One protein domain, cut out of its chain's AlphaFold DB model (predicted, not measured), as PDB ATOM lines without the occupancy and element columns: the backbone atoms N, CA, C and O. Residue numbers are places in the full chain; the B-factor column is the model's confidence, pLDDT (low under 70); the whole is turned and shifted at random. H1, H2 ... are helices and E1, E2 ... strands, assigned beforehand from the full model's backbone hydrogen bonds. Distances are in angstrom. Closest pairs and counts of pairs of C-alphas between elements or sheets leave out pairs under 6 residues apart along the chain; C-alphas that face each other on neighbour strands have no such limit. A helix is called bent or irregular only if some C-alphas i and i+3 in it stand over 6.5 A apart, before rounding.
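AT A GLANCE: This is residues 33 to 188 of the 189 residues of an uncharacterized protein of viral metagenome (UniProt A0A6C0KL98). A single long helix, H1, sticks out like a handle with its residues 33 to 54 from a compact body. In that body a small, strongly twisted and curled sheet of four strands has the helices H4, H5 and H6 gathered loosely beyond one end of its strands, while the short H2 and H3 lie near the middle of the whole. The printed part has 156 residues, with six named helices and four named strands in the order H1 E1 H2 H3 H4 E2 E3 H5 H6 E4, a class of mixed helices and strands. The sheet runs E1, E4, E2, E3 and is mixed, with E4 and E2 parallel and the other neighbours antiparallel. The whole is loose, with a radius of gyration of the C-alphas of 19.1 A and spans of 64 by 43 by 26 A.

HOW THE PARTS SIT: Start at H1, residues 33 to 69, which has a kink of 28 degrees near residue 41 and is only just irregular, with C-alphas 37 and 40 at 6.7 A. Go on to H3, residues 85 to 88: H1 only just touches it, with residues 59 to 63 alone and 3 pairs of C-alphas within 8 A, the closest being those of Ile 59 and Glu 86 at 6.4 A. With its residues 66 to 69, H1 only grazes the sheet. Look next at E1, residues 74 to 78, an edge strand antiparallel to E4, residues 181 to 187; N 75 and O 184 are 2.9 A apart, within hydrogen-bond range. E4 is parallel to E2, residues 124 to 131, where N 125 and O 183 are 2.8 A apart. E2 and E3, residues 137 to 143, form a hairpin of antiparallel strands, with N 128 and O 140 at 2.8 A. Residues 95 to 96 make a short parallel pairing with residues 139 to 140 of E3. H2, residues 79 to 82, touches H6, residues 171 to 179, and their closest C-alphas, those of Ser 80 and Arg 178, are 4.6 A apart. H4, residues 106 to 117, touches H6 with residues 116 to 117 alone, about perpendicular at 85 degrees, closest at the C-alphas of Met 117 and Phe 177, 6.3 A. With residues 109 to 113 alone H4 touches H5, residues 145 to 155, about perpendicular at 75 degrees, closest at the C-alphas of Lys 109 and Ala 150, 5.6 A. H4 is not on the sheet, and H1 and H4 are apart. In H4, H5 and H6 every O i to N i+4 pair is within hydrogen-bond range, in H1 30 of 33 are, and H2 and H3 are too short for such a pair.

IN THESE COORDINATES: Find C-alpha 33 at (163.956, 179.091, 150.812); from there H1 runs 54.5 A to C-alpha 69 at (173.779, 134.413, 121.222). E1 follows at residues 74 to 78, then H2 at 79 to 82 and H3 at 85 to 88. H4, residues 106 to 117, is 16.5 A long. E2, residues 124 to 131, measures 22.4 A and E3, residues 137 to 143, 18.4 A. H5, residues 145 to 155, is 15.5 A long, and H6 takes residues 171 to 179. E4 covers 19.4 A from residue 181 to C-alpha 187 at (174.201, 133.375, 106.545).

THE WHOLE: The two C-alphas farthest apart are those of Ile 33 and Asp 121, at 64.7 A. Without residues 33 to 54 the body spans 45 by 30 by 24 A. The links H3 to H4 and H5 to H6 are long, at 17 and 15 residues. The printed part has no cut, its mean pLDDT is 93.4, and no printed residue is under 70.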
ATOM      1  N   ILE A  33     164.812 178.824 151.981       80.25
ATOM      2  CA  ILE A  33     163.956 179.091 150.812       80.25
ATOM      3  C   ILE A  33     164.780 179.101 149.518       80.25
ATOM      4  O   ILE A  33     164.363 178.501 148.529       80.25
ATOM      5  N   ILE A  34     165.967 179.717 149.524       79.12
ATOM      6  CA  ILE A  34     166.876 179.708 148.368       79.12
ATOM      7  C   ILE A  34     167.321 178.272 148.057       79.12
ATOM      8  O   ILE A  34     167.240 177.843 146.909       79.12
ATOM      9  N   PHE A  35     167.719 177.488 149.061       77.12
ATOM     10  CA  PHE A  35     168.137 176.100 148.849       77.12
ATOM     11  C   PHE A  35     167.015 175.238 148.247       77.12
ATOM     12  O   PHE A  35     167.240 174.504 147.284       77.12
ATOM     13  N   LEU A  36     165.784 175.384 148.747       80.88
ATOM     14  CA  LEU A  36     164.613 174.676 148.225       80.88
ATOM     15  C   LEU A  36     164.216 175.142 146.816       80.88
ATOM     16  O   LEU A  36     163.763 174.322 146.020       80.88
ATOM     17  N   ALA A  37     164.415 176.417 146.477       82.06
ATOM     18  CA  ALA A  37     164.130 176.948 145.144       82.06
ATOM     19  C   ALA A  37     165.164 176.509 144.089       82.06
ATOM     20  O   ALA A  37     164.812 176.302 142.928       82.06
ATOM     21  N   PHE A  38     166.430 176.329 144.480       84.06
ATOM     22  CA  PHE A  38     167.500 175.884 143.578       84.06
ATOM     23  C   PHE A  38     167.592 174.360 143.437       84.06
ATOM     24  O   PHE A  38     168.091 173.868 142.422       84.06
ATOM     25  N   TRP A  39     167.078 173.596 144.402       81.12
ATOM     26  CA  TRP A  39     167.127 172.133 144.364       81.12
ATOM     27  C   TRP A  39     166.497 171.524 143.093       81.12
ATOM     28  O   TRP A  39     167.154 170.696 142.457       81.12
ATOM     29  N   PRO A  40     165.307 171.950 142.617       86.50
ATOM     30  CA  PRO A  40     164.728 171.439 141.373       86.50
ATOM     31  C   PRO A  40     165.566 171.753 140.126       86.50
ATOM     32  O   PRO A  40     165.617 170.930 139.211       86.50
ATOM     33  N   LEU A  41     166.254 172.905 140.096       86.00
ATOM     34  CA  LEU A  41     167.101 173.320 138.970       86.00
ATOM     35  C   LEU A  41     168.321 172.411 138.792       86.00
ATOM     36  O   LEU A  41     168.782 172.231 137.669       86.00
ATOM     37  N   ILE A  42     168.820 171.815 139.877       87.06
ATOM     38  CA  ILE A  42     169.955 170.881 139.852       87.06
ATOM     39  C   ILE A  42     169.464 169.433 139.729       87.06
ATOM     40  O   ILE A  42     170.015 168.642 138.959       87.06
ATOM     41  N   LEU A  43     168.398 169.070 140.446       90.56
ATOM     42  CA  LEU A  43     167.908 167.694 140.492       90.56
ATOM     43  C   LEU A  43     167.288 167.249 139.158       90.56
ATOM     44  O   LEU A  43     167.464 166.104 138.745       90.56
ATOM     45  N   TYR A  44     166.593 168.140 138.447       92.12
ATOM     46  CA  TYR A  44     165.994 167.813 137.152       92.12
ATOM     47  C   TYR A  44     167.024 167.429 136.065       92.12
ATOM     48  O   TYR A  44     166.910 166.337 135.501       92.12
ATOM     49  N   PRO A  45     168.061 168.236 135.759       94.06
ATOM     50  CA  PRO A  45     169.071 167.839 134.780       94.06
ATOM     51  C   PRO A  45     169.860 166.611 135.239       94.06
ATOM     52  O   PRO A  45     170.180 165.762 134.407       94.06
ATOM     53  N   PHE A  46     170.112 166.464 136.545       91.50
ATOM     54  CA  PHE A  46     170.781 165.282 137.083       91.50
ATOM     55  C   PHE A  46     169.957 164.007 136.870       91.50
ATOM     56  O   PHE A  46     170.467 163.034 136.327       91.50
ATOM     57  N   THR A  47     168.666 164.008 137.212       93.00
ATOM     58  CA  THR A  47     167.785 162.844 136.993       93.00
ATOM     59  C   THR A  47     167.639 162.503 135.510       93.00
ATOM     60  O   THR A  47     167.665 161.325 135.146       93.00
ATOM     61  N   LYS A  48     167.573 163.508 134.625       94.12
ATOM     62  CA  LYS A  48     167.599 163.306 133.169       94.12
ATOM     63  C   LYS A  48     168.921 162.687 132.697       94.12
ATOM     64  O   LYS A  48     168.900 161.778 131.866       94.12
ATOM     65  N   TRP A  49     170.052 163.149 133.230       95.44
ATOM     66  CA  TRP A  49     171.374 162.597 132.935       95.44
ATOM     67  C   TRP A  49     171.503 161.147 133.416       95.44
ATOM     68  O   TRP A  49     171.859 160.285 132.616       95.44
ATOM     69  N   VAL A  50     171.118 160.851 134.664       95.38
ATOM     70  CA  VAL A  50     171.111 159.485 135.216       95.38
ATOM     71  C   VAL A  50     170.258 158.565 134.347       95.38
ATOM     72  O   VAL A  50     170.721 157.497 133.957       95.38
ATOM     73  N   LYS A  51     169.049 158.997 133.963       94.31
ATOM     74  CA  LYS A  51     168.179 158.225 133.065       94.31
ATOM     75  C   LYS A  51     168.866 157.925 131.728       94.31
ATOM     76  O   LYS A  51     168.814 156.792 131.266       94.31
ATOM     77  N   CYS A  52     169.536 158.911 131.132       93.88
ATOM     78  CA  CYS A  52     170.280 158.737 129.882       93.88
ATOM     79  C   CYS A  52     171.414 157.707 130.021       93.88
ATOM     80  O   CYS A  52     171.540 156.807 129.191       93.88
ATOM     81  N   VAL A  53     172.202 157.796 131.097       94.62
ATOM     82  CA  VAL A  53     173.293 156.851 131.383       94.62
ATOM     83  C   VAL A  53     172.749 155.437 131.591       94.62
ATOM     84  O   VAL A  53     173.269 154.490 131.003       94.62
ATOM     85  N   CYS A  54     171.677 155.284 132.373       95.31
ATOM     86  CA  CYS A  54     171.036 153.991 132.600       95.31
ATOM     87  C   CYS A  54     170.515 153.364 131.297       95.31
ATOM     88  O   CYS A  54     170.738 152.174 131.076       95.31
ATOM     89  N   GLU A  55     169.877 154.144 130.418       90.81
ATOM     90  CA  GLU A  55     169.436 153.655 129.103       90.81
ATOM     91  C   GLU A  55     170.620 153.237 128.221       90.81
ATOM     92  O   GLU A  55     170.581 152.167 127.616       90.81
ATOM     93  N   GLY A  56     171.706 154.018 128.197       92.25
ATOM     94  CA  GLY A  56     172.919 153.666 127.451       92.25
ATOM     95  C   GLY A  56     173.544 152.352 127.925       92.25
ATOM     96  O   GLY A  56     173.869 151.484 127.114       92.25
ATOM     97  N   ILE A  57     173.643 152.161 129.244       94.06
ATOM     98  CA  ILE A  57     174.120 150.910 129.847       94.06
ATOM     99  C   ILE A  57     173.194 149.746 129.469       94.06
ATOM    100  O   ILE A  57     173.671 148.686 129.060       94.06
ATOM    101  N   ARG A  58     171.874 149.938 129.565       92.50
ATOM    102  CA  ARG A  58     170.876 148.917 129.219       92.50
ATOM    103  C   ARG A  58     171.002 148.473 127.761       92.50
ATOM    104  O   ARG A  58     171.064 147.271 127.506       92.50
ATOM    105  N   ILE A  59     171.087 149.421 126.825       90.31
ATOM    106  CA  ILE A  59     171.269 149.147 125.391       90.31
ATOM    107  C   ILE A  59     172.555 148.348 125.161       90.31
ATOM    108  O   ILE A  59     172.519 147.323 124.482       90.31
ATOM    109  N   HIS A  60     173.664 148.754 125.788       92.81
ATOM    110  CA  HIS A  60     174.945 148.055 125.665       92.81
ATOM    111  C   HIS A  60     174.869 146.594 126.140       92.81
ATOM    112  O   HIS A  60     175.391 145.692 125.480       92.81
ATOM    113  N   PHE A  61     174.189 146.328 127.261       94.19
ATOM    114  CA  PHE A  61     173.985 144.960 127.745       94.19
ATOM    115  C   PHE A  61     173.125 144.122 126.794       94.19
ATOM    116  O   PHE A  61     173.472 142.970 126.531       94.19
ATOM    117  N   ILE A  62     172.032 144.685 126.269       92.56
ATOM    118  CA  ILE A  62     171.141 143.998 125.323       92.56
ATOM    119  C   ILE A  62     171.893 143.652 124.038       92.56
ATOM    120  O   ILE A  62     171.832 142.512 123.582       92.56
ATOM    121  N   GLU A  63     172.643 144.604 123.486       91.75
ATOM    122  CA  GLU A  63     173.448 144.405 122.284       91.75
ATOM    123  C   GLU A  63     174.497 143.307 122.494       91.75
ATOM    124  O   GLU A  63     174.582 142.355 121.716       91.75
ATOM    125  N   ARG A  64     175.263 143.383 123.587       93.56
ATOM    126  CA  ARG A  64     176.281 142.375 123.903       93.56
ATOM    127  C   ARG A  64     175.664 140.994 124.111       93.56
ATOM    128  O   ARG A  64     176.214 139.994 123.644       93.56
ATOM    129  N   TYR A  65     174.517 140.930 124.785       93.38
ATOM    130  CA  TYR A  65     173.778 139.689 124.980       93.38
ATOM    131  C   TYR A  65     173.293 139.113 123.644       93.38
ATOM    132  O   TYR A  65     173.511 137.930 123.377       93.38
ATOM    133  N   TYR A  66     172.719 139.947 122.776       93.75
ATOM    134  CA  TYR A  66     172.293 139.560 121.435       93.75
ATOM    135  C   TYR A  66     173.454 138.972 120.619       93.75
ATOM    136  O   TYR A  66     173.375 137.819 120.191       93.75
ATOM    137  N   TRP A  67     174.569 139.695 120.488       92.56
ATOM    138  CA  TRP A  67     175.731 139.223 119.728       92.56
ATOM    139  C   TRP A  67     176.347 137.947 120.308       92.56
ATOM    140  O   TRP A  67     176.775 137.079 119.551       92.56
ATOM    141  N   SER A  68     176.342 137.776 121.634       92.88
ATOM    142  CA  SER A  68     176.832 136.539 122.258       92.88
ATOM    143  C   SER A  68     176.000 135.304 121.889       92.88
ATOM    144  O   SER A  68     176.519 134.188 121.855       92.88
ATOM    145  N   ARG A  69     174.702 135.490 121.605       90.62
ATOM    146  CA  ARG A  69     173.779 134.413 121.222       90.62
ATOM    147  C   ARG A  69     173.810 134.149 119.722       90.62
ATOM    148  O   ARG A  69     173.815 132.994 119.312       90.62
ATOM    149  N   VAL A  70     173.854 135.207 118.922       88.50
ATOM    150  CA  VAL A  70     173.700 135.176 117.461       88.50
ATOM    151  C   VAL A  70     175.074 135.123 116.772       88.50
ATOM    152  O   VAL A  70     175.299 135.766 115.761       88.50
ATOM    153  N   ASN A  71     176.026 134.366 117.329       85.38
ATOM    154  CA  ASN A  71     177.338 134.115 116.704       85.38
ATOM    155  C   ASN A  71     177.447 132.707 116.083       85.38
ATOM    156  O   ASN A  71     178.500 132.316 115.594       85.38
ATOM    157  N   LYS A  72     176.376 131.911 116.149       91.44
ATOM    158  CA  LYS A  72     176.301 130.565 115.567       91.44
ATOM    159  C   LYS A  72     175.426 130.602 114.318       91.44
ATOM    160  O   LYS A  72     174.427 131.314 114.322       91.44
ATOM    161  N   HIS A  73     175.750 129.792 113.308       92.06
ATOM    162  CA  HIS A  73     174.964 129.699 112.068       92.06
ATOM    163  C   HIS A  73     173.486 129.389 112.304       92.06
ATOM    164  O   HIS A  73     172.640 129.881 111.569       92.06
ATOM    165  N   GLU A  74     173.164 128.610 113.336       94.75
ATOM    166  CA  GLU A  74     171.788 128.338 113.736       94.75
ATOM    167  C   GLU A  74     171.646 128.495 115.249       94.75
ATOM    168  O   GLU A  74     172.441 127.970 116.036       94.75
ATOM    169  N   VAL A  75     170.640 129.259 115.668       95.81
ATOM    170  CA  VAL A  75     170.347 129.519 117.076       95.81
ATOM    171  C   VAL A  75     168.853 129.737 117.275       95.81
ATOM    172  O   VAL A  75     168.192 130.347 116.447       95.81
ATOM    173  N   SER A  76     168.308 129.285 118.400       95.44
ATOM    174  CA  SER A  76     166.961 129.660 118.837       95.44
ATOM    175  C   SER A  76     167.029 130.790 119.863       95.44
ATOM    176  O   SER A  76     167.799 130.687 120.827       95.44
ATOM    177  N   CYS A  77     166.202 131.825 119.737       94.62
ATOM    178  CA  CYS A  77     166.109 132.888 120.738       94.62
ATOM    179  C   CYS A  77     164.659 133.176 121.142       94.62
ATOM    180  O   CYS A  77     163.720 132.762 120.471       94.62
ATOM    181  N   ASN A  78     164.482 133.862 122.273       96.19
ATOM    182  CA  ASN A  78     163.158 134.315 122.693       96.19
ATOM    183  C   ASN A  78     162.682 135.431 121.771       96.19
ATOM    184  O   ASN A  78     163.449 136.348 121.461       96.19
ATOM    185  N   LEU A  79     161.395 135.414 121.444       95.00
ATOM    186  CA  LEU A  79     160.780 136.452 120.633       95.00
ATOM    187  C   LEU A  79     160.930 137.846 121.262       95.00
ATOM    188  O   LEU A  79     161.181 138.810 120.549       95.00
ATOM    189  N   SER A  80     160.868 137.949 122.594       93.75
ATOM    190  CA  SER A  80     161.091 139.214 123.308       93.75
ATOM    191  C   SER A  80     162.466 139.823 123.058       93.75
ATOM    192  O   SER A  80     162.549 141.031 122.865       93.75
ATOM    193  N   LEU A  81     163.529 139.009 123.023       93.06
ATOM    194  CA  LEU A  81     164.871 139.495 122.703       93.06
ATOM    195  C   LEU A  81     164.904 140.020 121.275       93.06
ATOM    196  O   LEU A  81     165.428 141.100 121.048       93.06
ATOM    197  N   LEU A  82     164.343 139.258 120.332       91.94
ATOM    198  CA  LEU A  82     164.366 139.637 118.930       91.94
ATOM    199  C   LEU A  82     163.625 140.959 118.740       91.94
ATOM    200  O   LEU A  82     164.236 141.913 118.283       91.94
ATOM    201  N   LEU A  83     162.365 141.036 119.180       93.12
ATOM    202  CA  LEU A  83     161.455 142.183 119.046       93.12
ATOM    203  C   LEU A  83     161.731 143.329 120.030       93.12
ATOM    204  O   LEU A  83     160.879 144.193 120.237       93.12
ATOM    205  N   THR A  84     162.898 143.332 120.669       91.31
ATOM    206  CA  THR A  84     163.294 144.406 121.573       91.31
ATOM    207  C   THR A  84     163.475 145.703 120.765       91.31
ATOM    208  O   THR A  84     164.246 145.695 119.798       91.31
ATOM    209  N   PRO A  85     162.820 146.823 121.142       87.88
ATOM    210  CA  PRO A  85     162.873 148.070 120.373       87.88
ATOM    211  C   PRO A  85     164.297 148.554 120.127       87.88
ATOM    212  O   PRO A  85     164.598 149.069 119.057       87.88
ATOM    213  N   GLU A  86     165.196 148.325 121.088       87.81
ATOM    214  CA  GLU A  86     166.601 148.714 120.982       87.81
ATOM    215  C   GLU A  86     167.312 148.067 119.784       87.81
ATOM    216  O   GLU A  86     168.152 148.720 119.168       87.81
ATOM    217  N   LEU A  87     166.965 146.822 119.430       87.06
ATOM    218  CA  LEU A  87     167.590 146.094 118.321       87.06
ATOM    219  C   LEU A  87     166.971 146.428 116.956       87.06
ATOM    220  O   LEU A  87     167.699 146.410 115.963       87.06
ATOM    221  N   PHE A  88     165.662 146.709 116.917       80.62
ATOM    222  CA  PHE A  88     164.893 146.975 115.692       80.62
ATOM    223  C   PHE A  88     164.897 148.453 115.287       80.62
ATOM    224  O   PHE A  88     165.380 148.807 114.214       80.62
ATOM    225  N   ASP A  89     164.384 149.317 116.163       77.50
ATOM    226  CA  ASP A  89     164.118 150.733 115.870       77.50
ATOM    227  C   ASP A  89     165.042 151.683 116.657       77.50
ATOM    228  O   ASP A  89     165.051 152.895 116.431       77.50
ATOM    229  N   GLY A  90     165.827 151.133 117.585       78.12
ATOM    230  CA  GLY A  90     166.694 151.864 118.498       78.12
ATOM    231  C   GLY A  90     167.980 152.405 117.868       78.12
ATOM    232  O   GLY A  90     168.203 152.295 116.665       78.12
ATOM    233  N   PRO A  91     168.863 153.009 118.679       73.56
ATOM    234  CA  PRO A  91     170.088 153.636 118.189       73.56
ATOM    235  C   PRO A  91     171.138 152.631 117.690       73.56
ATOM    236  O   PRO A  91     171.937 152.995 116.831       73.56
ATOM    237  N   SER A  92     171.142 151.387 118.185       76.38
ATOM    238  CA  SER A  92     172.115 150.372 117.753       76.38
ATOM    239  C   SER A  92     171.745 149.732 116.410       76.38
ATOM    240  O   SER A  92     172.640 149.361 115.654       76.38
ATOM    241  N   LYS A  93     170.441 149.626 116.088       82.56
ATOM    242  CA  LYS A  93     169.901 149.020 114.848       82.56
ATOM    243  C   LYS A  93     170.629 147.733 114.450       82.56
ATOM    244  O   LYS A  93     171.019 147.560 113.289       82.56
ATOM    245  N   CYS A  94     170.845 146.849 115.427       90.44
ATOM    246  CA  CYS A  94     171.551 145.588 115.210       90.44
ATOM    247  C   CYS A  94     170.805 144.682 114.228       90.44
ATOM    248  O   CYS A  94     171.443 143.867 113.570       90.44
ATOM    249  N   ILE A  95     169.479 144.819 114.123       93.12
ATOM    250  CA  ILE A  95     168.644 144.099 113.165       93.12
ATOM    251  C   ILE A  95     167.995 145.121 112.244       93.12
ATOM    252  O   ILE A  95     167.285 146.015 112.692       93.12
ATOM    253  N   ARG A  96     168.226 144.980 110.941       93.81
ATOM    254  CA  ARG A  96     167.646 145.846 109.917       93.81
ATOM    255  C   ARG A  96     166.681 145.042 109.065       93.81
ATOM    256  O   ARG A  96     167.046 144.018 108.486       93.81
ATOM    257  N   LEU A  97     165.446 145.520 108.999       92.50
ATOM    258  CA  LEU A  97     164.446 145.008 108.072       92.50
ATOM    259  C   LEU A  97     164.898 145.311 106.638       92.50
ATOM    260  O   LEU A  97     165.386 146.409 106.364       92.50
ATOM    261  N   SER A  98     164.723 144.357 105.724       88.75
ATOM    262  CA  SER A  98     164.965 144.608 104.297       88.75
ATOM    263  C   SER A  98     163.893 145.522 103.702       88.75
ATOM    264  O   SER A  98     164.170 146.302 102.793       88.75
ATOM    265  N   GLN A  99     162.675 145.456 104.244       89.62
ATOM    266  CA  GLN A  99     161.535 146.282 103.862       89.62
ATOM    267  C   GLN A  99     160.772 146.709 105.116       89.62
ATOM    268  O   GLN A  99     160.574 145.908 106.026       89.62
ATOM    269  N   SER A 100     160.313 147.959 105.173       85.50
ATOM    270  CA  SER A 100     159.537 148.482 106.311       85.50
ATOM    271  C   SER A 100     158.055 148.091 106.278       85.50
ATOM    272  O   SER A 100     157.346 148.283 107.265       85.50
ATOM    273  N   ILE A 101     157.580 147.560 105.151       88.81
ATOM    274  CA  ILE A 101     156.179 147.207 104.928       88.81
ATOM    275  C   ILE A 101     155.989 145.714 105.208       88.81
ATOM    276  O   ILE A 101     156.838 144.885 104.887       88.81
ATOM    277  N   CYS A 102     154.871 145.380 105.849       90.94
ATOM    278  CA  CYS A 102     154.454 144.001 106.057       90.94
ATOM    279  C   CYS A 102     153.500 143.582 104.938       90.94
ATOM    280  O   CYS A 102     152.384 144.096 104.866       90.94
ATOM    281  N   ASP A 103     153.899 142.593 104.144       92.88
ATOM    282  CA  ASP A 103     153.084 142.082 103.031       92.88
ATOM    283  C   ASP A 103     151.971 141.120 103.480       92.88
ATOM    284  O   ASP A 103     151.210 140.583 102.672       92.88
ATOM    285  N   PHE A 104     151.867 140.842 104.781       96.19
ATOM    286  CA  PHE A 104     150.831 139.958 105.299       96.19
ATOM    287  C   PHE A 104     149.486 140.672 105.368       96.19
ATOM    288  O   PHE A 104     149.350 141.725 105.991       96.19
ATOM    289  N   SER A 105     148.459 140.018 104.825       97.25
ATOM    290  CA  SER A 105     147.069 140.372 105.102       97.25
ATOM    291  C   SER A 105     146.760 140.236 106.595       97.25
ATOM    292  O   SER A 105     147.375 139.433 107.304       97.25
ATOM    293  N   ASP A 106     145.746 140.953 107.077       96.69
ATOM    294  CA  ASP A 106     145.328 140.878 108.484       96.69
ATOM    295  C   ASP A 106     145.003 139.446 108.933       96.69
ATOM    296  O   ASP A 106     145.282 139.059 110.069       96.69
ATOM    297  N   ARG A 107     144.460 138.622 108.028       97.62
ATOM    298  CA  ARG A 107     144.203 137.201 108.290       97.62
ATOM    299  C   ARG A 107     145.502 136.425 108.517       97.62
ATOM    300  O   ARG A 107     145.570 135.633 109.457       97.62
ATOM    301  N   HIS A 108     146.532 136.658 107.703       97.94
ATOM    302  CA  HIS A 108     147.840 136.021 107.884       97.94
ATOM    303  C   HIS A 108     148.528 136.490 109.166       97.94
ATOM    304  O   HIS A 108     149.025 135.649 109.911       97.94
ATOM    305  N   LYS A 109     148.473 137.789 109.492       98.25
ATOM    306  CA  LYS A 109     148.999 138.317 110.765       98.25
ATOM    307  C   LYS A 109     148.361 137.620 111.969       98.25
ATOM    308  O   LYS A 109     149.065 137.139 112.853       98.25
ATOM    309  N   LYS A 110     147.030 137.490 111.976       98.25
ATOM    310  CA  LYS A 110     146.294 136.783 113.040       98.25
ATOM    311  C   LYS A 110     146.644 135.296 113.106       98.25
ATOM    312  O   LYS A 110     146.791 134.773 114.202       98.25
ATOM    313  N   THR A 111     146.809 134.637 111.959       98.31
ATOM    314  CA  THR A 111     147.198 133.215 111.891       98.31
ATOM    315  C   THR A 111     148.610 132.991 112.435       98.31
ATOM    316  O   THR A 111     148.862 132.002 113.114       98.31
ATOM    317  N   LEU A 112     149.527 133.932 112.199       98.38
ATOM    318  CA  LEU A 112     150.876 133.885 112.756       98.38
ATOM    319  C   LEU A 112     150.866 134.009 114.286       98.38
ATOM    320  O   LEU A 112     151.513 133.218 114.969       98.38
ATOM    321  N   VAL A 113     150.112 134.971 114.830       98.38
ATOM    322  CA  VAL A 113     149.953 135.112 116.289       98.38
ATOM    323  C   VAL A 113     149.298 133.864 116.880       98.38
ATOM    324  O   VAL A 113     149.734 133.383 117.921       98.38
ATOM    325  N   ASP A 114     148.302 133.301 116.193       98.50
ATOM    326  CA  ASP A 114     147.667 132.046 116.593       98.50
ATOM    327  C   ASP A 114     148.669 130.888 116.670       98.50
ATOM    328  O   ASP A 114     148.679 130.147 117.651       98.50
ATOM    329  N   ALA A 115     149.557 130.765 115.682       98.50
ATOM    330  CA  ALA A 115     150.606 129.753 115.680       98.50
ATOM    331  C   ALA A 115     151.551 129.906 116.882       98.50
ATOM    332  O   ALA A 115     151.786 128.930 117.591       98.50
ATOM    333  N   VAL A 116     152.005 131.131 117.176       98.31
ATOM    334  CA  VAL A 116     152.840 131.420 118.357       98.31
ATOM    335  C   VAL A 116     152.116 131.047 119.651       98.31
ATOM    336  O   VAL A 116     152.680 130.352 120.491       98.31
ATOM    337  N   MET A 117     150.852 131.451 119.797       98.06
ATOM    338  CA  MET A 117     150.047 131.196 120.999       98.06
ATOM    339  C   MET A 117     149.743 129.714 121.241       98.06
ATOM    340  O   MET A 117     149.482 129.326 122.377       98.06
ATOM    341  N   HIS A 118     149.811 128.885 120.199       98.06
ATOM    342  CA  HIS A 118     149.649 127.434 120.287       98.06
ATOM    343  C   HIS A 118     150.981 126.672 120.201       98.06
ATOM    344  O   HIS A 118     150.972 125.465 119.967       98.06
ATOM    345  N   ASN A 119     152.120 127.357 120.372       97.56
ATOM    346  CA  ASN A 119     153.466 126.784 120.267       97.56
ATOM    347  C   ASN A 119     153.729 126.020 118.951       97.56
ATOM    348  O   ASN A 119     154.472 125.039 118.930       97.56
ATOM    349  N   LYS A 120     153.086 126.428 117.853       98.19
ATOM    350  CA  LYS A 120     153.324 125.855 116.525       98.19
ATOM    351  C   LYS A 120     154.586 126.465 115.932       98.19
ATOM    352  O   LYS A 120     154.902 127.621 116.211       98.19
ATOM    353  N   ASP A 121     155.288 125.701 115.104       96.69
ATOM    354  CA  ASP A 121     156.440 126.209 114.365       96.69
ATOM    355  C   ASP A 121     155.995 127.293 113.370       96.69
ATOM    356  O   ASP A 121     155.068 127.092 112.581       96.69
ATOM    357  N   ILE A 122     156.643 128.457 113.432       97.44
ATOM    358  CA  ILE A 122     156.432 129.574 112.501       97.44
ATOM    359  C   ILE A 122     157.576 129.709 111.492       97.44
ATOM    360  O   ILE A 122     157.645 130.708 110.770       97.44
ATOM    361  N   GLY A 123     158.473 128.723 111.455       96.31
ATOM    362  CA  GLY A 123     159.669 128.664 110.636       96.31
ATOM    363  C   GLY A 123     160.834 129.476 111.200       96.31
ATOM    364  O   GLY A 123     160.735 130.190 112.198       96.31
ATOM    365  N   THR A 124     161.949 129.425 110.480       97.31
ATOM    366  CA  THR A 124     163.195 130.117 110.835       97.31
ATOM    367  C   THR A 124     163.242 131.519 110.229       97.31
ATOM    368  O   THR A 124     162.717 131.743 109.137       97.31
ATOM    369  N   ILE A 125     163.856 132.467 110.932       97.25
ATOM    370  CA  ILE A 125     164.210 133.796 110.421       97.25
ATOM    371  C   ILE A 125     165.633 133.734 109.879       97.25
ATOM    372  O   ILE A 125     166.548 133.342 110.603       97.25
ATOM    373  N   THR A 126     165.832 134.143 108.629       97.38
ATOM    374  CA  THR A 126     167.172 134.166 108.032       97.38
ATOM    375  C   THR A 126     167.744 135.571 108.104       97.38
ATOM    376  O   THR A 126     167.154 136.522 107.590       97.38
ATOM    377  N   LEU A 127     168.910 135.689 108.730       96.62
ATOM    378  CA  LEU A 127     169.666 136.919 108.896       96.62
ATOM    379  C   LEU A 127     170.966 136.838 108.098       96.62
ATOM    380  O   LEU A 127     171.655 135.824 108.139       96.62
ATOM    381  N   ARG A 128     171.337 137.918 107.415       95.50
ATOM    382  CA  ARG A 128     172.653 138.079 106.788       95.50
ATOM    383  C   ARG A 128     173.467 139.079 107.581       95.50
ATOM    384  O   ARG A 128     173.017 140.201 107.812       95.50
ATOM    385  N   LYS A 129     174.681 138.698 107.969       94.62
ATOM    386  CA  LYS A 129     175.610 139.631 108.607       94.62
ATOM    387  C   LYS A 129     176.163 140.598 107.563       94.62
ATOM    388  O   LYS A 129     176.754 140.187 106.572       94.62
ATOM    389  N   LYS A 130     175.972 141.892 107.793       94.06
ATOM    390  CA  LYS A 130     176.486 142.982 106.962       94.06
ATOM    391  C   LYS A 130     177.308 143.947 107.805       94.06
ATOM    392  O   LYS A 130     177.211 143.974 109.032       94.06
ATOM    393  N   ARG A 131     178.126 144.742 107.125       93.62
ATOM    394  CA  ARG A 131     178.888 145.846 107.704       93.62
ATOM    395  C   ARG A 131     178.465 147.129 107.006       93.62
ATOM    396  O   ARG A 131     178.307 147.123 105.787       93.62
ATOM    397  N   ASP A 132     178.211 148.191 107.759       90.44
ATOM    398  CA  ASP A 132     177.909 149.494 107.169       90.44
ATOM    399  C   ASP A 132     179.178 150.306 106.865       90.44
ATOM    400  O   ASP A 132     180.305 149.865 107.108       90.44
ATOM    401  N   ASN A 133     178.980 151.510 106.324       90.94
ATOM    402  CA  ASN A 133     180.058 152.426 105.944       90.94
ATOM    403  C   ASN A 133     180.915 152.877 107.140       90.94
ATOM    404  O   ASN A 133     182.047 153.310 106.947       90.94
ATOM    405  N   TYR A 134     180.398 152.759 108.366       90.12
ATOM    406  CA  TYR A 134     181.089 153.114 109.606       90.12
ATOM    407  C   TYR A 134     181.719 151.900 110.281       90.12
ATOM    408  O   TYR A 134     182.063 151.944 111.461       90.12
ATOM    409  N   ALA A 135     181.888 150.809 109.532       87.25
ATOM    410  CA  ALA A 135     182.470 149.576 110.018       87.25
ATOM    411  C   ALA A 135     181.653 148.863 111.117       87.25
ATOM    412  O   ALA A 135     182.167 147.901 111.699       87.25
ATOM    413  N   VAL A 136     180.395 149.259 111.344       89.19
ATOM    414  CA  VAL A 136     179.500 148.655 112.337       89.19
ATOM    415  C   VAL A 136     178.804 147.444 111.721       89.19
ATOM    416  O   VAL A 136     178.285 147.499 110.603       89.19
ATOM    417  N   TYR A 137     178.811 146.325 112.445       91.56
ATOM    418  CA  TYR A 137     178.110 145.116 112.024       91.56
ATOM    419  C   TYR A 137     176.625 145.197 112.367       91.56
ATOM    420  O   TYR A 137     176.247 145.653 113.442       91.56
ATOM    421  N   TYR A 138     175.789 144.696 111.466       93.88
ATOM    422  CA  TYR A 138     174.357 144.522 111.681       93.88
ATOM    423  C   TYR A 138     173.871 143.259 110.965       93.88
ATOM    424  O   TYR A 138     174.534 142.734 110.068       93.88
ATOM    425  N   HIS A 139     172.707 142.768 111.361       95.06
ATOM    426  CA  HIS A 139     172.011 141.676 110.704       95.06
ATOM    427  C   HIS A 139     170.873 142.226 109.853       95.06
ATOM    428  O   HIS A 139     169.954 142.860 110.359       95.06
ATOM    429  N   GLU A 140     170.925 141.982 108.552       95.44
ATOM    430  CA  GLU A 140     169.819 142.256 107.641       95.44
ATOM    431  C   GLU A 140     168.882 141.047 107.586       95.44
ATOM    432  O   GLU A 140     169.338 139.912 107.445       95.44
ATOM    433  N   VAL A 141     167.575 141.280 107.674       96.00
ATOM    434  CA  VAL A 141     166.573 140.218 107.545       96.00
ATOM    435  C   VAL A 141     166.397 139.847 106.073       96.00
ATOM    436  O   VAL A 141     165.845 140.618 105.287       96.00
ATOM    437  N   VAL A 142     166.843 138.645 105.710       95.88
ATOM    438  CA  VAL A 142     166.724 138.091 104.351       95.88
ATOM    439  C   VAL A 142     165.396 137.368 104.168       95.88
ATOM    440  O   VAL A 142     164.739 137.541 103.149       95.88
ATOM    441  N   ASP A 143     164.989 136.587 105.169       96.50
ATOM    442  CA  ASP A 143     163.701 135.896 105.192       96.50
ATOM    443  C   ASP A 143     163.040 136.037 106.566       96.50
ATOM    444  O   ASP A 143     163.705 136.099 107.603       96.50
ATOM    445  N   GLY A 144     161.710 136.082 106.563       95.88
ATOM    446  CA  GLY A 144     160.896 136.283 107.754       95.88
ATOM    447  C   GLY A 144     160.633 137.749 108.095       95.88
ATOM    448  O   GLY A 144     160.096 138.024 109.164       95.88
ATOM    449  N   ASN A 145     160.929 138.680 107.181       95.56
ATOM    450  CA  ASN A 145     160.690 140.117 107.359       95.56
ATOM    451  C   ASN A 145     159.232 140.415 107.760       95.56
ATOM    452  O   ASN A 145     158.975 140.953 108.836       95.56
ATOM    453  N   SER A 146     158.261 139.950 106.967       96.56
ATOM    454  CA  SER A 146     156.831 140.135 107.255       96.56
ATOM    455  C   SER A 146     156.378 139.447 108.547       96.56
ATOM    456  O   SER A 146     155.504 139.978 109.231       96.56
ATOM    457  N   ARG A 147     156.997 138.314 108.927       97.00
ATOM    458  CA  ARG A 147     156.728 137.630 110.205       97.00
ATOM    459  C   ARG A 147     157.172 138.491 111.387       97.00
ATOM    460  O   ARG A 147     156.392 138.692 112.312       97.00
ATOM    461  N   LEU A 148     158.385 139.043 111.337       95.88
ATOM    462  CA  LEU A 148     158.903 139.924 112.388       95.88
ATOM    463  C   LEU A 148     158.056 141.181 112.540       95.88
ATOM    464  O   LEU A 148     157.667 141.504 113.658       95.88
ATOM    465  N   ILE A 149     157.717 141.841 111.428       95.81
ATOM    466  CA  ILE A 149     156.887 143.050 111.471       95.81
ATOM    467  C   ILE A 149     155.504 142.727 112.039       95.81
ATOM    468  O   ILE A 149     155.032 143.444 112.911       95.81
ATOM    469  N   ALA A 150     154.871 141.627 111.622       97.31
ATOM    470  CA  ALA A 150     153.564 141.238 112.149       97.31
ATOM    471  C   ALA A 150     153.599 140.942 113.660       97.31
ATOM    472  O   ALA A 150     152.700 141.362 114.389       97.31
ATOM    473  N   LEU A 151     154.630 140.250 114.155       97.38
ATOM    474  CA  LEU A 151     154.773 139.973 115.589       97.38
ATOM    475  C   LEU A 151     155.094 141.250 116.384       97.38
ATOM    476  O   LEU A 151     154.550 141.446 117.472       97.38
ATOM    477  N   HIS A 152     155.918 142.141 115.826       95.56
ATOM    478  CA  HIS A 152     156.212 143.454 116.398       95.56
ATOM    479  C   HIS A 152     154.960 144.341 116.461       95.56
ATOM    480  O   HIS A 152     154.669 144.941 117.492       95.56
ATOM    481  N   ASP A 153     154.182 144.396 115.382       95.94
ATOM    482  CA  ASP A 153     152.926 145.141 115.308       95.94
ATOM    483  C   ASP A 153     151.916 144.640 116.347       95.94
ATOM    484  O   ASP A 153     151.229 145.451 116.970       95.94
ATOM    485  N   TYR A 154     151.855 143.323 116.583       97.44
ATOM    486  CA  TYR A 154     151.007 142.758 117.630       97.44
ATOM    487  C   TYR A 154     151.470 143.180 119.027       97.44
ATOM    488  O   TYR A 154     150.657 143.666 119.809       97.44
ATOM    489  N   MET A 155     152.772 143.061 119.330       96.31
ATOM    490  CA  MET A 155     153.338 143.479 120.624       96.31
ATOM    491  C   MET A 155     153.111 144.960 120.944       96.31
ATOM    492  O   MET A 155     153.062 145.320 122.119       96.31
ATOM    493  N   ASN A 156     152.963 145.794 119.912       95.31
ATOM    494  CA  ASN A 156     152.692 147.227 120.014       95.31
ATOM    495  C   ASN A 156     151.203 147.580 119.842       95.31
ATOM    496  O   ASN A 156     150.877 148.723 119.529       95.31
ATOM    497  N   ASP A 157     150.298 146.612 120.012       97.50
ATOM    498  CA  ASP A 157     148.845 146.814 119.989       97.50
ATOM    499  C   ASP A 157     148.279 147.397 118.678       97.50
ATOM    500  O   ASP A 157     147.182 147.965 118.667       97.50
ATOM    501  N   LYS A 158     148.981 147.237 117.546       97.06
ATOM    502  CA  LYS A 158     148.526 147.777 116.251       97.06
ATOM    503  C   LYS A 158     147.363 146.997 115.635       97.06
ATOM    504  O   LYS A 158     146.647 147.532 114.795       97.06
ATOM    505  N   PHE A 159     147.161 145.743 116.036       97.88
ATOM    506  CA  PHE A 159     146.000 144.942 115.647       97.88
ATOM    507  C   PHE A 159     145.618 143.949 116.750       97.88
ATOM    508  O   PHE A 159     146.384 143.701 117.680       97.88
ATOM    509  N   SER A 160     144.416 143.377 116.650       98.25
ATOM    510  CA  SER A 160     143.893 142.411 117.619       98.25
ATOM    511  C   SER A 160     143.968 140.966 117.116       98.25
ATOM    512  O   SER A 160     143.732 140.673 115.941       98.25
ATOM    513  N   TRP A 161     144.242 140.045 118.040       98.06
ATOM    514  CA  TRP A 161     144.121 138.600 117.863       98.06
ATOM    515  C   TRP A 161     143.095 138.080 118.869       98.06
ATOM    516  O   TRP A 161     143.138 138.435 120.043       98.06
ATOM    517  N   ASN A 162     142.133 137.280 118.405       97.12
ATOM    518  CA  ASN A 162     141.016 136.801 119.228       97.12
ATOM    519  C   ASN A 162     140.308 137.934 120.010       97.12
ATOM    520  O   ASN A 162     140.113 137.856 121.221       97.12
ATOM    521  N   HIS A 163     140.000 139.029 119.303       97.94
ATOM    522  CA  HIS A 163     139.376 140.245 119.846       97.94
ATOM    523  C   HIS A 163     140.160 140.953 120.961       97.94
ATOM    524  O   HIS A 163     139.617 141.854 121.589       97.94
ATOM    525  N   LYS A 164     141.426 140.582 121.181       98.25
ATOM    526  CA  LYS A 164     142.293 141.181 122.193       98.25
ATOM    527  C   LYS A 164     143.580 141.721 121.586       98.25
ATOM    528  O   LYS A 164     144.206 141.090 120.728       98.25
ATOM    529  N   ARG A 165     143.986 142.897 122.039       98.38
ATOM    530  CA  ARG A 165     145.318 143.470 121.832       98.38
ATOM    531  C   ARG A 165     146.325 142.789 122.762       98.38
ATOM    532  O   ARG A 165     145.937 142.070 123.685       98.38
ATOM    533  N   PHE A 166     147.617 142.983 122.526       98.12
ATOM    534  CA  PHE A 166     148.661 142.362 123.339       98.12
ATOM    535  C   PHE A 166     148.624 142.859 124.792       98.12
ATOM    536  O   PHE A 166     148.772 142.058 125.715       98.12
ATOM    537  N   SER A 167     148.361 144.148 125.019       98.06
ATOM    538  CA  SER A 167     148.186 144.722 126.363       98.06
ATOM    539  C   SER A 167     146.965 144.190 127.122       98.06
ATOM    540  O   SER A 167     146.987 144.173 128.351       98.06
ATOM    541  N   GLU A 168     145.947 143.697 126.415       98.38
ATOM    542  CA  GLU A 168     144.695 143.158 126.975       98.38
ATOM    543  C   GLU A 168     144.787 141.662 127.337       98.38
ATOM    544  O   GLU A 168     143.846 141.067 127.875       98.38
ATOM    545  N   LEU A 169     145.912 141.016 127.027       98.12
ATOM    546  CA  LEU A 169     146.177 139.632 127.405       98.12
ATOM    547  C   LEU A 169     146.502 139.502 128.901       98.12
ATOM    548  O   LEU A 169     147.068 140.400 129.528       98.12
ATOM    549  N   SER A 170     146.237 138.317 129.464       97.94
ATOM    550  CA  SER A 170     146.709 137.980 130.811       97.94
ATOM    551  C   SER A 170     148.241 138.024 130.886       97.94
ATOM    552  O   SER A 170     148.937 137.848 129.882       97.94
ATOM    553  N   GLY A 171     148.785 138.247 132.089       97.75
ATOM    554  CA  GLY A 171     150.236 138.236 132.319       97.75
ATOM    555  C   GLY A 171     150.907 136.963 131.795       97.75
ATOM    556  O   GLY A 171     151.902 137.052 131.084       97.75
ATOM    557  N   GLU A 172     150.292 135.808 132.047       97.94
ATOM    558  CA  GLU A 172     150.761 134.496 131.586       97.94
ATOM    559  C   GLU A 172     150.822 134.390 130.059       97.94
ATOM    560  O   GLU A 172     151.842 133.985 129.514       97.94
ATOM    561  N   LYS A 173     149.774 134.820 129.340       98.00
ATOM    562  CA  LYS A 173     149.762 134.779 127.867       98.00
ATOM    563  C   LYS A 173     150.786 135.730 127.253       98.00
ATOM    564  O   LYS A 173     151.409 135.396 126.249       98.00
ATOM    565  N   ARG A 174     150.986 136.906 127.858       98.06
ATOM    566  CA  ARG A 174     152.037 137.845 127.428       98.06
ATOM    567  C   ARG A 174     153.424 137.258 127.645       98.06
ATOM    568  O   ARG A 174     154.271 137.402 126.768       98.06
ATOM    569  N   LEU A 175     153.651 136.618 128.793       97.31
ATOM    570  CA  LEU A 175     154.913 135.948 129.094       97.31
ATOM    571  C   LEU A 175     155.165 134.809 128.102       97.31
ATOM    572  O   LEU A 175     156.210 134.793 127.463       97.31
ATOM    573  N   PHE A 176     154.166 133.957 127.874       97.94
ATOM    574  CA  PHE A 176     154.230 132.864 126.909       97.94
ATOM    575  C   PHE A 176     154.612 133.346 125.501       97.94
ATOM    576  O   PHE A 176     155.568 132.851 124.909       97.94
ATOM    577  N   PHE A 177     153.935 134.382 124.991       98.12
ATOM    578  CA  PHE A 177     154.265 134.978 123.695       98.12
ATOM    579  C   PHE A 177     155.706 135.526 123.655       98.12
ATOM    580  O   PHE A 177     156.426 135.334 122.679       98.12
ATOM    581  N   ARG A 178     156.152 136.200 124.726       96.94
ATOM    582  CA  ARG A 178     157.505 136.780 124.842       96.94
ATOM    583  C   ARG A 178     158.613 135.732 124.933       96.94
ATOM    584  O   ARG A 178     159.745 136.016 124.528       96.94
ATOM    585  N   GLU A 179     158.312 134.569 125.493       97.31
ATOM    586  CA  GLU A 179     159.258 133.470 125.700       97.31
ATOM    587  C   GLU A 179     159.255 132.438 124.571       97.31
ATOM    588  O   GLU A 179     160.149 131.591 124.536       97.31
ATOM    589  N   TYR A 180     158.323 132.550 123.616       98.12
ATOM    590  CA  TYR A 180     158.304 131.724 122.414       98.12
ATOM    591  C   TYR A 180     159.680 131.711 121.734       98.12
ATOM    592  O   TYR A 180     160.291 132.762 121.496       98.12
ATOM    593  N   LYS A 181     160.179 130.506 121.446       97.38
ATOM    594  CA  LYS A 181     161.501 130.279 120.864       97.38
ATOM    595  C   LYS A 181     161.395 130.276 119.348       97.38
ATOM    596  O   LYS A 181     160.841 129.349 118.773       97.38
ATOM    597  N   ILE A 182     161.973 131.283 118.709       96.62
ATOM    598  CA  ILE A 182     162.058 131.363 117.251       96.62
ATOM    599  C   ILE A 182     163.441 130.917 116.777       96.62
ATOM    600  O   ILE A 182     164.459 131.259 117.388       96.62
ATOM    601  N   GLY A 183     163.476 130.137 115.698       96.94
ATOM    602  CA  GLY A 183     164.715 129.762 115.026       96.94
ATOM    603  C   GLY A 183     165.300 130.944 114.260       96.94
ATOM    604  O   GLY A 183     164.587 131.662 113.561       96.94
ATOM    605  N   ILE A 184     166.611 131.125 114.358       97.25
ATOM    606  CA  ILE A 184     167.393 132.091 113.594       97.25
ATOM    607  C   ILE A 184     168.489 131.333 112.860       97.25
ATOM    608  O   ILE A 184     169.253 130.588 113.473       97.25
ATOM    609  N   ARG A 185     168.587 131.572 111.554       97.25
ATOM    610  CA  ARG A 185     169.700 131.133 110.720       97.25
ATOM    611  C   ARG A 185     170.502 132.346 110.282       97.25
ATOM    612  O   ARG A 185     169.934 133.297 109.755       97.25
ATOM    613  N   ILE A 186     171.810 132.302 110.481       96.00
ATOM    614  CA  ILE A 186     172.745 133.333 110.044       96.00
ATOM    615  C   ILE A 186     173.482 132.821 108.820       96.00
ATOM    616  O   ILE A 186     174.140 131.779 108.873       96.00
ATOM    617  N   ILE A 187     173.382 133.575 107.733       95.44
ATOM    618  CA  ILE A 187     174.201 133.375 106.545       95.44
ATOM    619  C   ILE A 187     175.355 134.373 106.553       95.44
ATOM    620  O   ILE A 187     175.171 135.560 106.860       95.44
ATOM    621  N   ASP A 188     176.538 133.867 106.229       87.12
ATOM    622  CA  ASP A 188     177.706 134.705 106.003       87.12
ATOM    623  C   ASP A 188     177.516 135.549 104.729       87.12
ATOM    624  O   ASP A 188     176.715 135.179 103.858       87.12
TER     625      ASP A 188